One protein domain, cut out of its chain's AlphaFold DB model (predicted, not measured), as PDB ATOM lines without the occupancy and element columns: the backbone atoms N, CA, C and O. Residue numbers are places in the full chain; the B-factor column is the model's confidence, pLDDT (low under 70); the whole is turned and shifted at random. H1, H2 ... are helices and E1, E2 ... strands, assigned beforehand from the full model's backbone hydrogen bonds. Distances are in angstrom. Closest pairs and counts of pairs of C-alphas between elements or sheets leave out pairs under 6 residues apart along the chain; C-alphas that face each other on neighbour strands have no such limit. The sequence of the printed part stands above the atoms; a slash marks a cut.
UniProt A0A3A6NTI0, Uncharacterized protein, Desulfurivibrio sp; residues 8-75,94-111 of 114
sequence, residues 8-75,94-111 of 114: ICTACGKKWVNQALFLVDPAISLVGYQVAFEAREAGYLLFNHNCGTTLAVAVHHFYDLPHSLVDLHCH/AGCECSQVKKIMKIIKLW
ATOM      1  N   ILE A   8     -14.657  34.262 -12.666       95.00
ATOM      2  CA  ILE A   8     -13.780  34.891 -11.682       95.00
ATOM      3  C   ILE A   8     -12.494  35.275 -12.404       95.00
ATOM      4  O   ILE A   8     -11.921  34.471 -13.138       95.00
ATOM      5  N   CYS A   9     -12.062  36.517 -12.214       95.06
ATOM      6  CA  CYS A   9     -10.765  36.980 -12.666       95.06
ATOM      7  C   CYS A   9      -9.682  36.332 -11.803       95.06
ATOM      8  O   CYS A   9      -9.616  36.583 -10.601       95.06
ATOM      9  N   THR A  10      -8.820  35.521 -12.409       92.31
ATOM     10  CA  THR A  10      -7.724  34.837 -11.709       92.31
ATOM     11  C   THR A  10      -6.626  35.793 -11.245       92.31
ATOM     12  O   THR A  10      -5.928  35.476 -10.290       92.31
ATOM     13  N   ALA A  11      -6.500  36.970 -11.868       94.12
ATOM     14  CA  ALA A  11      -5.476  37.955 -11.522       94.12
ATOM     15  C   ALA A  11      -5.861  38.850 -10.331       94.12
ATOM     16  O   ALA A  11      -5.050  39.060  -9.437       94.12
ATOM     17  N   CYS A  12      -7.088  39.385 -10.296       94.56
ATOM     18  CA  CYS A  12      -7.508  40.338  -9.254       94.56
ATOM     19  C   CYS A  12      -8.655  39.848  -8.359       94.56
ATOM     20  O   CYS A  12      -9.083  40.560  -7.455       94.56
ATOM     21  N   GLY A  13      -9.207  38.661  -8.623       93.69
ATOM     22  CA  GLY A  13     -10.275  38.072  -7.816       93.69
ATOM     23  C   GLY A  13     -11.669  38.675  -8.019       93.69
ATOM     24  O   GLY A  13     -12.602  38.237  -7.346       93.69
ATOM     25  N   LYS A  14     -11.849  39.637  -8.940       94.25
ATOM     26  CA  LYS A  14     -13.175  40.157  -9.326       94.25
ATOM     27  C   LYS A  14     -14.071  38.998  -9.778       94.25
ATOM     28  O   LYS A  14     -13.644  38.147 -10.556       94.25
ATOM     29  N   LYS A  15     -15.307  38.963  -9.280       95.00
ATOM     30  CA  LYS A  15     -16.270  37.884  -9.538       95.00
ATOM     31  C   LYS A  15     -17.492  38.440 -10.247       95.00
ATOM     32  O   LYS A  15     -18.030  39.464  -9.834       95.00
ATOM     33  N   TRP A  16     -17.960  37.721 -11.255       95.38
ATOM     34  CA  TRP A  16     -19.214  37.996 -11.942       95.38
ATOM     35  C   TRP A  16     -20.166  36.839 -11.686       95.38
ATOM     36  O   TRP A  16     -19.843  35.682 -11.954       95.38
ATOM     37  N   VAL A  17     -21.331  37.148 -11.121       94.38
ATOM     38  CA  VAL A  17     -22.318  36.130 -10.727       94.38
ATOM     39  C   VAL A  17     -23.028  35.553 -11.950       94.38
ATOM     40  O   VAL A  17     -23.295  34.360 -11.995       94.38
ATOM     41  N   ASN A  18     -23.288  36.376 -12.966       92.25
ATOM     42  CA  ASN A  18     -23.951  35.967 -14.200       92.25
ATOM     43  C   ASN A  18     -23.343  36.682 -15.418       92.25
ATOM     44  O   ASN A  18     -22.561  37.628 -15.279       92.25
ATOM     45  N   GLN A  19     -23.730  36.226 -16.610       92.69
ATOM     46  CA  GLN A  19     -23.281  36.792 -17.880       92.69
ATOM     47  C   GLN A  19     -23.640  38.274 -18.035       92.69
ATOM     48  O   GLN A  19     -22.817  39.046 -18.518       92.69
ATOM     49  N   ALA A  20     -24.840  38.691 -17.623       90.88
ATOM     50  CA  ALA A  20     -25.272  40.080 -17.769       90.88
ATOM     51  C   ALA A  20     -24.350  41.035 -16.995       90.88
ATOM     52  O   ALA A  20     -23.904  42.037 -17.548       90.88
ATOM     53  N   LEU A  21     -23.989  40.682 -15.756       93.25
ATOM     54  CA  LEU A  21     -23.039  41.441 -14.937       93.25
ATOM     55  C   LEU A  21     -21.629  41.463 -15.539       93.25
ATOM     56  O   LEU A  21     -20.928  42.459 -15.400       93.25
ATOM     57  N   PHE A  22     -21.210  40.386 -16.206       95.06
ATOM     58  CA  PHE A  22     -19.941  40.350 -16.935       95.06
ATOM     59  C   PHE A  22     -19.949  41.290 -18.149       95.06
ATOM     60  O   PHE A  22     -18.979  42.003 -18.392       95.06
ATOM     61  N   LEU A  23     -21.054  41.323 -18.900       93.00
ATOM     62  CA  LEU A  23     -21.170  42.122 -20.118       93.00
ATOM     63  C   LEU A  23     -21.360  43.615 -19.860       93.00
ATOM     64  O   LEU A  23     -20.860  44.401 -20.658       93.00
ATOM     65  N   VAL A  24     -22.019  44.024 -18.773       94.38
ATOM     66  CA  VAL A  24     -22.145  45.454 -18.434       94.38
ATOM     67  C   VAL A  24     -20.871  46.038 -17.826       94.38
ATOM     68  O   VAL A  24     -20.718  47.253 -17.852       94.38
ATOM     69  N   ASP A  25     -19.943  45.209 -17.330       94.62
ATOM     70  CA  ASP A  25     -18.724  45.692 -16.676       94.62
ATOM     71  C   ASP A  25     -17.848  46.494 -17.671       94.62
ATOM     72  O   ASP A  25     -17.409  45.935 -18.691       94.62
ATOM     73  N   PRO A  26     -17.585  47.792 -17.414       94.38
ATOM     74  CA  PRO A  26     -16.762  48.632 -18.280       94.38
ATOM     75  C   PRO A  26     -15.285  48.235 -18.235       94.38
ATOM     76  O   PRO A  26     -14.540  48.536 -19.164       94.38
ATOM     77  N   ALA A  27     -14.847  47.524 -17.192       94.50
ATOM     78  CA  ALA A  27     -13.489  47.007 -17.106       94.50
ATOM     79  C   ALA A  27     -13.260  45.797 -18.025       94.50
ATOM     80  O   ALA A  27     -12.119  45.358 -18.140       94.50
ATOM     81  N   ILE A  28     -14.315  45.256 -18.651       95.31
ATOM     82  CA  ILE A  28     -14.268  44.103 -19.554       95.31
ATOM     83  C   ILE A  28     -14.435  44.548 -21.004       95.31
ATOM     84  O   ILE A  28     -15.454  45.125 -21.387       95.31
ATOM     85  N   SER A  29     -13.460  44.201 -21.842       93.56
ATOM     86  CA  SER A  29     -13.466  44.488 -23.280       93.56
ATOM     87  C   SER A  29     -13.238  43.219 -24.087       93.56
ATOM     88  O   SER A  29     -12.286  42.489 -23.833       93.56
ATOM     89  N   LEU A  30     -14.100  42.955 -25.070       93.69
ATOM     90  CA  LEU A  30     -13.907  41.851 -26.009       93.69
ATOM     91  C   LEU A  30     -12.732  42.172 -26.939       93.69
ATOM     92  O   LEU A  30     -12.754  43.199 -27.616       93.69
ATOM     93  N   VAL A  31     -11.749  41.277 -27.008       91.81
ATOM     94  CA  VAL A  31     -10.539  41.465 -27.825       91.81
ATOM     95  C   VAL A  31     -10.424  40.478 -28.974       91.81
ATOM     96  O   VAL A  31      -9.821  40.808 -29.989       91.81
ATOM     97  N   GLY A  32     -11.035  39.300 -28.871       86.88
ATOM     98  CA  GLY A  32     -10.921  38.315 -29.936       86.88
ATOM     99  C   GLY A  32     -11.731  37.053 -29.704       86.88
ATOM    100  O   GLY A  32     -12.524  36.953 -28.767       86.88
ATOM    101  N   TYR A  33     -11.505  36.097 -30.590       87.75
ATOM    102  CA  TYR A  33     -12.071  34.761 -30.553       87.75
ATOM    103  C   TYR A  33     -10.958  33.759 -30.849       87.75
ATOM    104  O   TYR A  33     -10.162  33.972 -31.761       87.75
ATOM    105  N   GLN A  34     -10.908  32.682 -30.077       84.12
ATOM    106  CA  GLN A  34      -9.994  31.568 -30.261       84.12
ATOM    107  C   GLN A  34     -10.803  30.332 -30.646       84.12
ATOM    108  O   GLN A  34     -11.616  29.843 -29.859       84.12
ATOM    109  N   VAL A  35     -10.567  29.825 -31.854       78.56
ATOM    110  CA  VAL A  35     -11.162  28.574 -32.335       78.56
ATOM    111  C   VAL A  35     -10.610  27.408 -31.509       78.56
ATOM    112  O   VAL A  35      -9.403  27.326 -31.283       78.56
ATOM    113  N   ALA A  36     -11.486  26.507 -31.067       73.62
ATOM    114  CA  ALA A  36     -11.084  25.208 -30.542       73.62
ATOM    115  C   ALA A  36     -11.101  24.202 -31.703       73.62
ATOM    116  O   ALA A  36     -12.144  23.976 -32.309       73.62
ATOM    117  N   PHE A  37      -9.936  23.648 -32.054       58.69
ATOM    118  CA  PHE A  37      -9.803  22.701 -33.172       58.69
ATOM    119  C   PHE A  37     -10.083  21.244 -32.766       58.69
ATOM    120  O   PHE A  37     -10.256  20.388 -33.631       58.69
ATOM    121  N   GLU A  38     -10.164  20.959 -31.465       53.62
ATOM    122  CA  GLU A  38     -10.427  19.623 -30.938       53.62
ATOM    123  C   GLU A  38     -11.877  19.524 -30.437       53.62
ATOM    124  O   GLU A  38     -12.271  20.193 -29.491       53.62
ATOM    125  N   ALA A  39     -12.659  18.682 -31.121       44.88
ATOM    126  CA  ALA A  39     -13.984  18.167 -30.760       44.88
ATOM    127  C   ALA A  39     -15.098  19.182 -30.415       44.88
ATOM    128  O   ALA A  39     -15.298  19.512 -29.259       44.88
ATOM    129  N   ARG A  40     -15.963  19.494 -31.397       51.22
ATOM    130  CA  ARG A  40     -17.414  19.800 -31.247       51.22
ATOM    131  C   ARG A  40     -17.833  20.950 -30.308       51.22
ATOM    132  O   ARG A  40     -19.031  21.200 -30.173       51.22
ATOM    133  N   GLU A  41     -16.892  21.635 -29.675       53.84
ATOM    134  CA  GLU A  41     -17.125  22.743 -28.762       53.84
ATOM    135  C   GLU A  41     -16.885  24.065 -29.488       53.84
ATOM    136  O   GLU A  41     -15.822  24.314 -30.057       53.84
ATOM    137  N   ALA A  42     -17.894  24.935 -29.460       65.56
ATOM    138  CA  ALA A  42     -17.750  26.311 -29.908       65.56
ATOM    139  C   ALA A  42     -16.595  26.965 -29.136       65.56
ATOM    140  O   ALA A  42     -16.556  26.850 -27.910       65.56
ATOM    141  N   GLY A  43     -15.664  27.619 -29.839       84.44
ATOM    142  CA  GLY A  43     -14.424  28.140 -29.255       84.44
ATOM    143  C   GLY A  43     -14.619  29.189 -28.148       84.44
ATOM    144  O   GLY A  43     -15.700  29.385 -27.590       84.44
ATOM    145  N   TYR A  44     -13.566  29.933 -27.827       88.88
ATOM    146  CA  TYR A  44     -13.566  30.875 -26.707       88.88
ATOM    147  C   TYR A  44     -13.563  32.327 -27.171       88.88
ATOM    148  O   TYR A  44     -12.729  32.733 -27.973       88.88
ATOM    149  N   LEU A  45     -14.448  33.147 -26.611       91.19
ATOM    150  CA  LEU A  45     -14.316  34.599 -26.674       91.19
ATOM    151  C   LEU A  45     -13.276  35.062 -25.658       91.19
ATOM    152  O   LEU A  45     -13.314  34.676 -24.485       91.19
ATOM    153  N   LEU A  46     -12.365  35.909 -26.117       93.62
ATOM    154  CA  LEU A  46     -11.286  36.469 -25.319       93.62
ATOM    155  C   LEU A  46     -11.655  37.884 -24.887       93.62
ATOM    156  O   LEU A  46     -11.968  38.740 -25.719       93.62
ATOM    157  N   PHE A  47     -11.581  38.134 -23.586       95.50
ATOM    158  CA  PHE A  47     -11.879  39.425 -22.980       95.50
ATOM    159  C   PHE A  47     -10.692  39.931 -22.180       95.50
ATOM    160  O   PHE A  47     -10.206  39.227 -21.301       95.50
ATOM    161  N   ASN A  48     -10.274  41.169 -22.399       95.69
ATOM    162  CA  ASN A  48      -9.343  41.820 -21.490       95.69
ATOM    163  C   ASN A  48     -10.096  42.427 -20.313       95.69
ATOM    164  O   ASN A  48     -11.147  43.049 -20.481       95.69
ATOM    165  N   HIS A  49      -9.529  42.254 -19.124       95.88
ATOM    166  CA  HIS A  49      -9.922  42.979 -17.926       95.88
ATOM    167  C   HIS A  49      -8.905  44.094 -17.650       95.88
ATOM    168  O   HIS A  49      -7.713  43.886 -17.873       95.88
ATOM    169  N   ASN A  50      -9.327  45.245 -17.110       94.50
ATOM    170  CA  ASN A  50      -8.421  46.390 -16.889       94.50
ATOM    171  C   ASN A  50      -7.185  46.049 -16.032       94.50
ATOM    172  O   ASN A  50      -6.157  46.704 -16.159       94.50
ATOM    173  N   CYS A  51      -7.260  44.996 -15.210       94.31
ATOM    174  CA  CYS A  51      -6.123  44.523 -14.419       94.31
ATOM    175  C   CYS A  51      -4.988  43.897 -15.257       94.31
ATOM    176  O   CYS A  51      -4.013  43.424 -14.686       94.31
ATOM    177  N   GLY A  52      -5.131  43.836 -16.586       91.50
ATOM    178  CA  GLY A  52      -4.119  43.333 -17.517       91.50
ATOM    179  C   GLY A  52      -4.237  41.847 -17.863       91.50
ATOM    180  O   GLY A  52      -3.457  41.359 -18.673       91.50
ATOM    181  N   THR A  53      -5.202  41.116 -17.292       94.44
ATOM    182  CA  THR A  53      -5.432  39.704 -17.643       94.44
ATOM    183  C   THR A  53      -6.388  39.555 -18.822       94.44
ATOM    184  O   THR A  53      -7.329  40.338 -18.978       94.44
ATOM    185  N   THR A  54      -6.216  38.469 -19.571       95.38
ATOM    186  CA  THR A  54      -7.196  37.987 -20.546       95.38
ATOM    187  C   THR A  54      -8.030  36.862 -19.935       95.38
ATOM    188  O   THR A  54      -7.515  35.969 -19.262       95.38
ATOM    189  N   LEU A  55      -9.340  36.919 -20.145       94.75
ATOM    190  CA  LEU A  55     -10.328  35.952 -19.696       94.75
ATOM    191  C   LEU A  55     -10.942  35.279 -20.922       94.75
ATOM    192  O   LEU A  55     -11.574  35.939 -21.744       94.75
ATOM    193  N   ALA A  56     -10.788  33.962 -21.018       93.06
ATOM    194  CA  ALA A  56     -11.452  33.147 -22.028       93.06
ATOM    195  C   ALA A  56     -12.822  32.679 -21.518       93.06
ATOM    196  O   ALA A  56     -12.926  32.133 -20.413       93.06
ATOM    197  N   VAL A  57     -13.879  32.892 -22.294       91.88
ATOM    198  CA  VAL A  57     -15.239  32.429 -21.984       91.88
ATOM    199  C   VAL A  57     -15.777  31.684 -23.193       91.88
ATOM    200  O   VAL A  57     -15.718  32.203 -24.304       91.88
ATOM    201  N   ALA A  58     -16.286  30.471 -22.987       89.62
ATOM    202  CA  ALA A  58     -16.804  29.667 -24.085       89.62
ATOM    203  C   ALA A  58     -17.953  30.401 -24.794       89.62
ATOM    204  O   ALA A  58     -18.830  30.979 -24.142       89.62
ATOM    205  N   VAL A  59     -17.942  30.384 -26.129       87.31
ATOM    206  CA  VAL A  59     -18.922  31.100 -26.959       87.31
ATOM    207  C   VAL A  59     -20.348  30.664 -26.626       87.31
ATOM    208  O   VAL A  59     -21.243  31.506 -26.614       87.31
ATOM    209  N   HIS A  60     -20.564  29.382 -26.310       85.69
ATOM    210  CA  HIS A  60     -21.899  28.833 -26.064       85.69
ATOM    211  C   HIS A  60     -22.648  29.527 -24.920       85.69
ATOM    212  O   HIS A  60     -23.876  29.546 -24.916       85.69
ATOM    213  N   HIS A  61     -21.937  30.151 -23.973       88.81
ATOM    214  CA  HIS A  61     -22.585  30.934 -22.927       88.81
ATOM    215  C   HIS A  61     -23.395  32.096 -23.504       88.81
ATOM    216  O   HIS A  61     -24.379  32.501 -22.899       88.81
ATOM    217  N   PHE A  62     -23.005  32.628 -24.663       87.94
ATOM    218  CA  PHE A  62     -23.584  33.814 -25.296       87.94
ATOM    219  C   PHE A  62     -24.606  33.491 -26.395       87.94
ATOM    220  O   PHE A  62     -25.023  34.392 -27.117       87.94
ATOM    221  N   TYR A  63     -25.028  32.231 -26.527       83.69
ATOM    222  CA  TYR A  63     -26.050  31.833 -27.502       83.69
ATOM    223  C   TYR A  63     -27.453  32.346 -27.178       83.69
ATOM    224  O   TYR A  63     -28.259  32.484 -28.089       83.69
ATOM    225  N   ASP A  64     -27.721  32.674 -25.914       83.12
ATOM    226  CA  ASP A  64     -29.007  33.226 -25.470       83.12
ATOM    227  C   ASP A  64     -29.085  34.761 -25.608       83.12
ATOM    228  O   ASP A  64     -30.096  35.376 -25.277       83.12
ATOM    229  N   LEU A  65     -28.018  35.421 -26.086       83.00
ATOM    230  CA  LEU A  65     -28.041  36.874 -26.230       83.00
ATOM    231  C   LEU A  65     -29.113  37.303 -27.245       83.00
ATOM    232  O   LEU A  65     -29.206  36.725 -28.329       83.00
ATOM    233  N   PRO A  66     -29.891  38.361 -26.950       71.25
ATOM    234  CA  PRO A  66     -30.943  38.814 -27.841       71.25
ATOM    235  C   PRO A  66     -30.354  39.272 -29.177       71.25
ATOM    236  O   PRO A  66     -29.535  40.190 -29.243       71.25
ATOM    237  N   HIS A  67     -30.821  38.659 -30.264       61.91
ATOM    238  CA  HIS A  67     -30.415  39.025 -31.623       61.91
ATOM    239  C   HIS A  67     -30.944  40.406 -32.052       61.91
ATOM    240  O   HIS A  67     -30.455  40.964 -33.027       61.91
ATOM    241  N   SER A  68     -31.901  40.986 -31.316       51.38
ATOM    242  CA  SER A  68     -32.563  42.255 -31.655       51.38
ATOM    243  C   SER A  68     -31.656  43.491 -31.624       51.38
ATOM    244  O   SER A  68     -32.037  44.524 -32.161       51.38
ATOM    245  N   LEU A  69     -30.459  43.407 -31.029       52.91
ATOM    246  CA  LEU A  69     -29.461  44.487 -31.084       52.91
ATOM    247  C   LEU A  69     -28.763  44.586 -32.450       52.91
ATOM    248  O   LEU A  69     -28.077  45.571 -32.721       52.91
ATOM    249  N   VAL A  70     -28.911  43.575 -33.307       51.72
ATOM    250  CA  VAL A  70     -28.315  43.541 -34.641       51.72
ATOM    251  C   VAL A  70     -29.428  43.233 -35.633       51.72
ATOM    252  O   VAL A  70     -29.827  42.083 -35.780       51.72
ATOM    253  N   ASP A  71     -29.922  44.268 -36.311       41.78
ATOM    254  CA  ASP A  71     -30.842  44.141 -37.444       41.78
ATOM    255  C   ASP A  71     -30.185  43.240 -38.509       41.78
ATOM    256  O   ASP A  71     -29.241  43.624 -39.207       41.78
ATOM    257  N   LEU A  72     -30.573  41.965 -38.519       45.72
ATOM    258  CA  LEU A  72     -29.919  40.903 -39.275       45.72
ATOM    259  C   LEU A  72     -30.675  40.680 -40.585       45.72
ATOM    260  O   LEU A  72     -31.448  39.735 -40.716       45.72
ATOM    261  N   HIS A  73     -30.386  41.504 -41.592       35.69
ATOM    262  CA  HIS A  73     -30.609  41.128 -42.990       35.69
ATOM    263  C   HIS A  73     -29.621  40.013 -43.372       35.69
ATOM    264  O   HIS A  73     -28.594  40.244 -43.999       35.69
ATOM    265  N   CYS A  74     -29.903  38.784 -42.946       35.59
ATOM    266  CA  CYS A  74     -29.190  37.589 -43.385       35.59
ATOM    267  C   CYS A  74     -30.163  36.803 -44.270       35.59
ATOM    268  O   CYS A  74     -30.829  35.880 -43.804       35.59
ATOM    269  N   HIS A  75     -30.331  37.271 -45.511       30.45
ATOM    270  CA  HIS A  75     -31.172  36.598 -46.498       30.45
ATOM    271  C   HIS A  75     -30.510  35.283 -46.940       30.45
ATOM    272  O   HIS A  75     -29.290  35.143 -46.950       30.45
ATOM    273  N   ALA A  94     -23.574  32.640 -44.533       43.94
ATOM    274  CA  ALA A  94     -24.663  32.404 -43.599       43.94
ATOM    275  C   ALA A  94     -24.807  30.899 -43.307       43.94
ATOM    276  O   ALA A  94     -25.280  30.139 -44.143       43.94
ATOM    277  N   GLY A  95     -24.390  30.479 -42.108       44.06
ATOM    278  CA  GLY A  95     -24.453  29.082 -41.655       44.06
ATOM    279  C   GLY A  95     -23.133  28.517 -41.127       44.06
ATOM    280  O   GLY A  95     -23.143  27.474 -40.482       44.06
ATOM    281  N   CYS A  96     -22.005  29.205 -41.332       54.28
ATOM    282  CA  CYS A  96     -20.745  28.832 -40.691       54.28
ATOM    283  C   CYS A  96     -20.778  29.173 -39.189       54.28
ATOM    284  O   CYS A  96     -21.256  30.248 -38.815       54.28
ATOM    285  N   GLU A  97     -20.207  28.321 -38.332       54.94
ATOM    286  CA  GLU A  97     -20.001  28.616 -36.901       54.94
ATOM    287  C   GLU A  97     -19.301  29.977 -36.708       54.94
ATOM    288  O   GLU A  97     -19.680  30.762 -35.838       54.94
ATOM    289  N   CYS A  98     -18.384  30.344 -37.612       58.00
ATOM    290  CA  CYS A  98     -17.749  31.665 -37.650       58.00
ATOM    291  C   CYS A  98     -18.739  32.823 -37.880       58.00
ATOM    292  O   CYS A  98     -18.540  33.907 -37.334       58.00
ATOM    293  N   SER A  99     -19.822  32.626 -38.643       67.12
ATOM    294  CA  SER A  99     -20.871  33.638 -38.855       67.12
ATOM    295  C   SER A  99     -21.677  33.881 -37.574       67.12
ATOM    296  O   SER A  99     -21.942  35.028 -37.210       67.12
ATOM    297  N   GLN A 100     -22.005  32.821 -36.829       72.19
ATOM    298  CA  GLN A 100     -22.699  32.940 -35.542       72.19
ATOM    299  C   GLN A 100     -21.811  33.599 -34.478       72.19
ATOM    300  O   GLN A 100     -22.257  34.524 -33.796       72.19
ATOM    301  N   VAL A 101     -20.537  33.205 -34.389       78.31
ATOM    302  CA  VAL A 101     -19.561  33.833 -33.483       78.31
ATOM    303  C   VAL A 101     -19.399  35.320 -33.809       78.31
ATOM    304  O   VAL A 101     -19.481  36.148 -32.904       78.31
ATOM    305  N   LYS A 102     -19.255  35.698 -35.089       79.69
ATOM    306  CA  LYS A 102     -19.157  37.109 -35.512       79.69
ATOM    307  C   LYS A 102     -20.376  37.933 -35.070       79.69
ATOM    308  O   LYS A 102     -20.206  39.052 -34.581       79.69
ATOM    309  N   LYS A 103     -21.593  37.384 -35.174       81.38
ATOM    310  CA  LYS A 103     -22.829  38.043 -34.700       81.38
ATOM    311  C   LYS A 103     -22.805  38.271 -33.190       81.38
ATOM    312  O   LYS A 103     -23.051  39.387 -32.739       81.38
ATOM    313  N   ILE A 104     -22.427  37.250 -32.424       85.62
ATOM    314  CA  ILE A 104     -22.284  37.335 -30.964       85.62
ATOM    315  C   ILE A 104     -21.239  38.385 -30.581       85.62
ATOM    316  O   ILE A 104     -21.504  39.247 -29.747       85.62
ATOM    317  N   MET A 105     -20.072  38.371 -31.229       86.81
ATOM    318  CA  MET A 105     -19.025  39.369 -30.997       86.81
ATOM    319  C   MET A 105     -19.532  40.790 -31.261       86.81
ATOM    320  O   MET A 105     -19.214  41.701 -30.499       86.81
ATOM    321  N   LYS A 106     -20.343  40.990 -32.310       86.56
ATOM    322  CA  LYS A 106     -20.953  42.289 -32.625       86.56
ATOM    323  C   LYS A 106     -21.942  42.733 -31.544       86.56
ATOM    324  O   LYS A 106     -21.839  43.866 -31.085       86.56
ATOM    325  N   ILE A 107     -22.832  41.843 -31.094       88.56
ATOM    326  CA  ILE A 107     -23.771  42.118 -29.989       88.56
ATOM    327  C   ILE A 107     -23.003  42.529 -28.727       88.56
ATOM    328  O   ILE A 107     -23.320  43.539 -28.106       88.56
ATOM    329  N   ILE A 108     -21.953  41.784 -28.376       89.31
ATOM    330  CA  ILE A 108     -21.136  42.035 -27.183       89.31
ATOM    331  C   ILE A 108     -20.394  43.373 -27.273       89.31
ATOM    332  O   ILE A 108     -20.318  44.092 -26.280       89.31
ATOM    333  N   LYS A 109     -19.858  43.732 -28.448       87.12
ATOM    334  CA  LYS A 109     -19.185  45.027 -28.660       87.12
ATOM    335  C   LYS A 109     -20.135  46.216 -28.511       87.12
ATOM    336  O   LYS A 109     -19.704  47.265 -28.049       87.12
ATOM    337  N   LEU A 110     -21.399  46.052 -28.897       87.31
ATOM    338  CA  LEU A 110     -22.436  47.082 -28.784       87.31
ATOM    339  C   LEU A 110     -23.152  47.069 -27.425       87.31
ATOM    340  O   LEU A 110     -24.027  47.899 -27.186       87.31
ATOM    341  N   TRP A 111     -22.809  46.132 -26.538       87.56
ATOM    342  CA  TRP A 111     -23.507  45.966 -25.272       87.56
ATOM    343  C   TRP A 111     -23.306  47.189 -24.365       87.56
ATOM    344  O   TRP A 111     -22.163  47.605 -24.147       87.56
TER     345      TRP A 111
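Overview. This is residues 8 to 75 and 94 to 111 of the 114 residues of an uncharacterized protein of Desulfurivibrio sp (UniProt A0A3A6NTI0). A small, strongly twisted sheet of three antiparallel strands has one longer helix, H3, over one face, running along the edge strand E1. The short helix H2 follows E3 directly and only grazes the sheet, and the short helix H1 comes near E1 where that strand begins. The printed part has 86 residues, with the named elements in the order H1 E1 E2 E3 H2 H3, and the sheet's order is E1 - E2 - E3. The class is mixed, helices and strands, with under half of the residues in named elements. The whole is compact, with a radius of gyration of the C-alphas of 13.4 A, and spans 44 by 31 by 19 A.

Arrangement. H1, residues 19 to 24, is only just not on the sheet, with 4 pairs of C-alphas within 10 A; its closest C-alphas to E1, residues 28 to 34, are those of Phe 22 and Ile 28, 7.3 A apart. E1 and E2, residues 44 to 49, form a hairpin, antiparallel at 150 degrees; N 29 and O 48 are 2.9 A apart and N 34 and O 44 are 2.8 A apart, within hydrogen-bond range. E2 and E3, residues 54 to 58, form a second hairpin, antiparallel at 149 degrees, with N 55 and O 47 within hydrogen-bond range at 2.7 A. E1, E2 and E3 make a meander, each strand the antiparallel neighbour of the one before. H1 is apart from E2 and E3. H2, residues 59 to 62, only grazes the sheet. H3, residues 97 to 109, is on the sheet at a height over the sheet of 9.7 A, making two layers, a helix on one face of a sheet. It lies over E1, and runs along the strands, at 9 degrees to E1 on the local plane; the closest C-alphas of the two are those of Leu 30 and Lys 109, 6.7 A apart. H2 and H3 are close but not clearly touching, with Phe 62 and Ile 104 as the closest C-alphas at 6.8 A. H1 and H3 are also close but not clearly touching, the closest C-alphas being those of Leu 23 and Ile 108, 7.1 A apart, at a steep tilt of 49 degrees, the same way. In H1 and H3 every O i to N i+4 pair is within hydrogen-bond range; H2 is too short for such a pair.

Along the chain. H1 begins at C-alpha 19, (-23.281, 36.792, -17.880). E1 measures 17.0 A from first to last C-alpha, E2 15.4 A and E3 13.2 A. H3 measures 18.4 A and ends at C-alpha 109, (-19.185, 45.027, -28.660).

Size, cuts and confidence. The C-alphas of Cys 12 and His 75 are the two farthest apart, at 44.3 A. Residues 76 to 93 are not printed, and C-alphas 75 and 94 are 8.3 A apart across this cut, which lies in the link from H2 to H3. Of the links that are printed whole, E1 to E2 is short and the others are tight. Residues 63 to 75 hold no named element. The mean pLDDT of the printed part is 80.1, and it is under 70 at residues 37 to 42, 67 to 75 and 94 to 99.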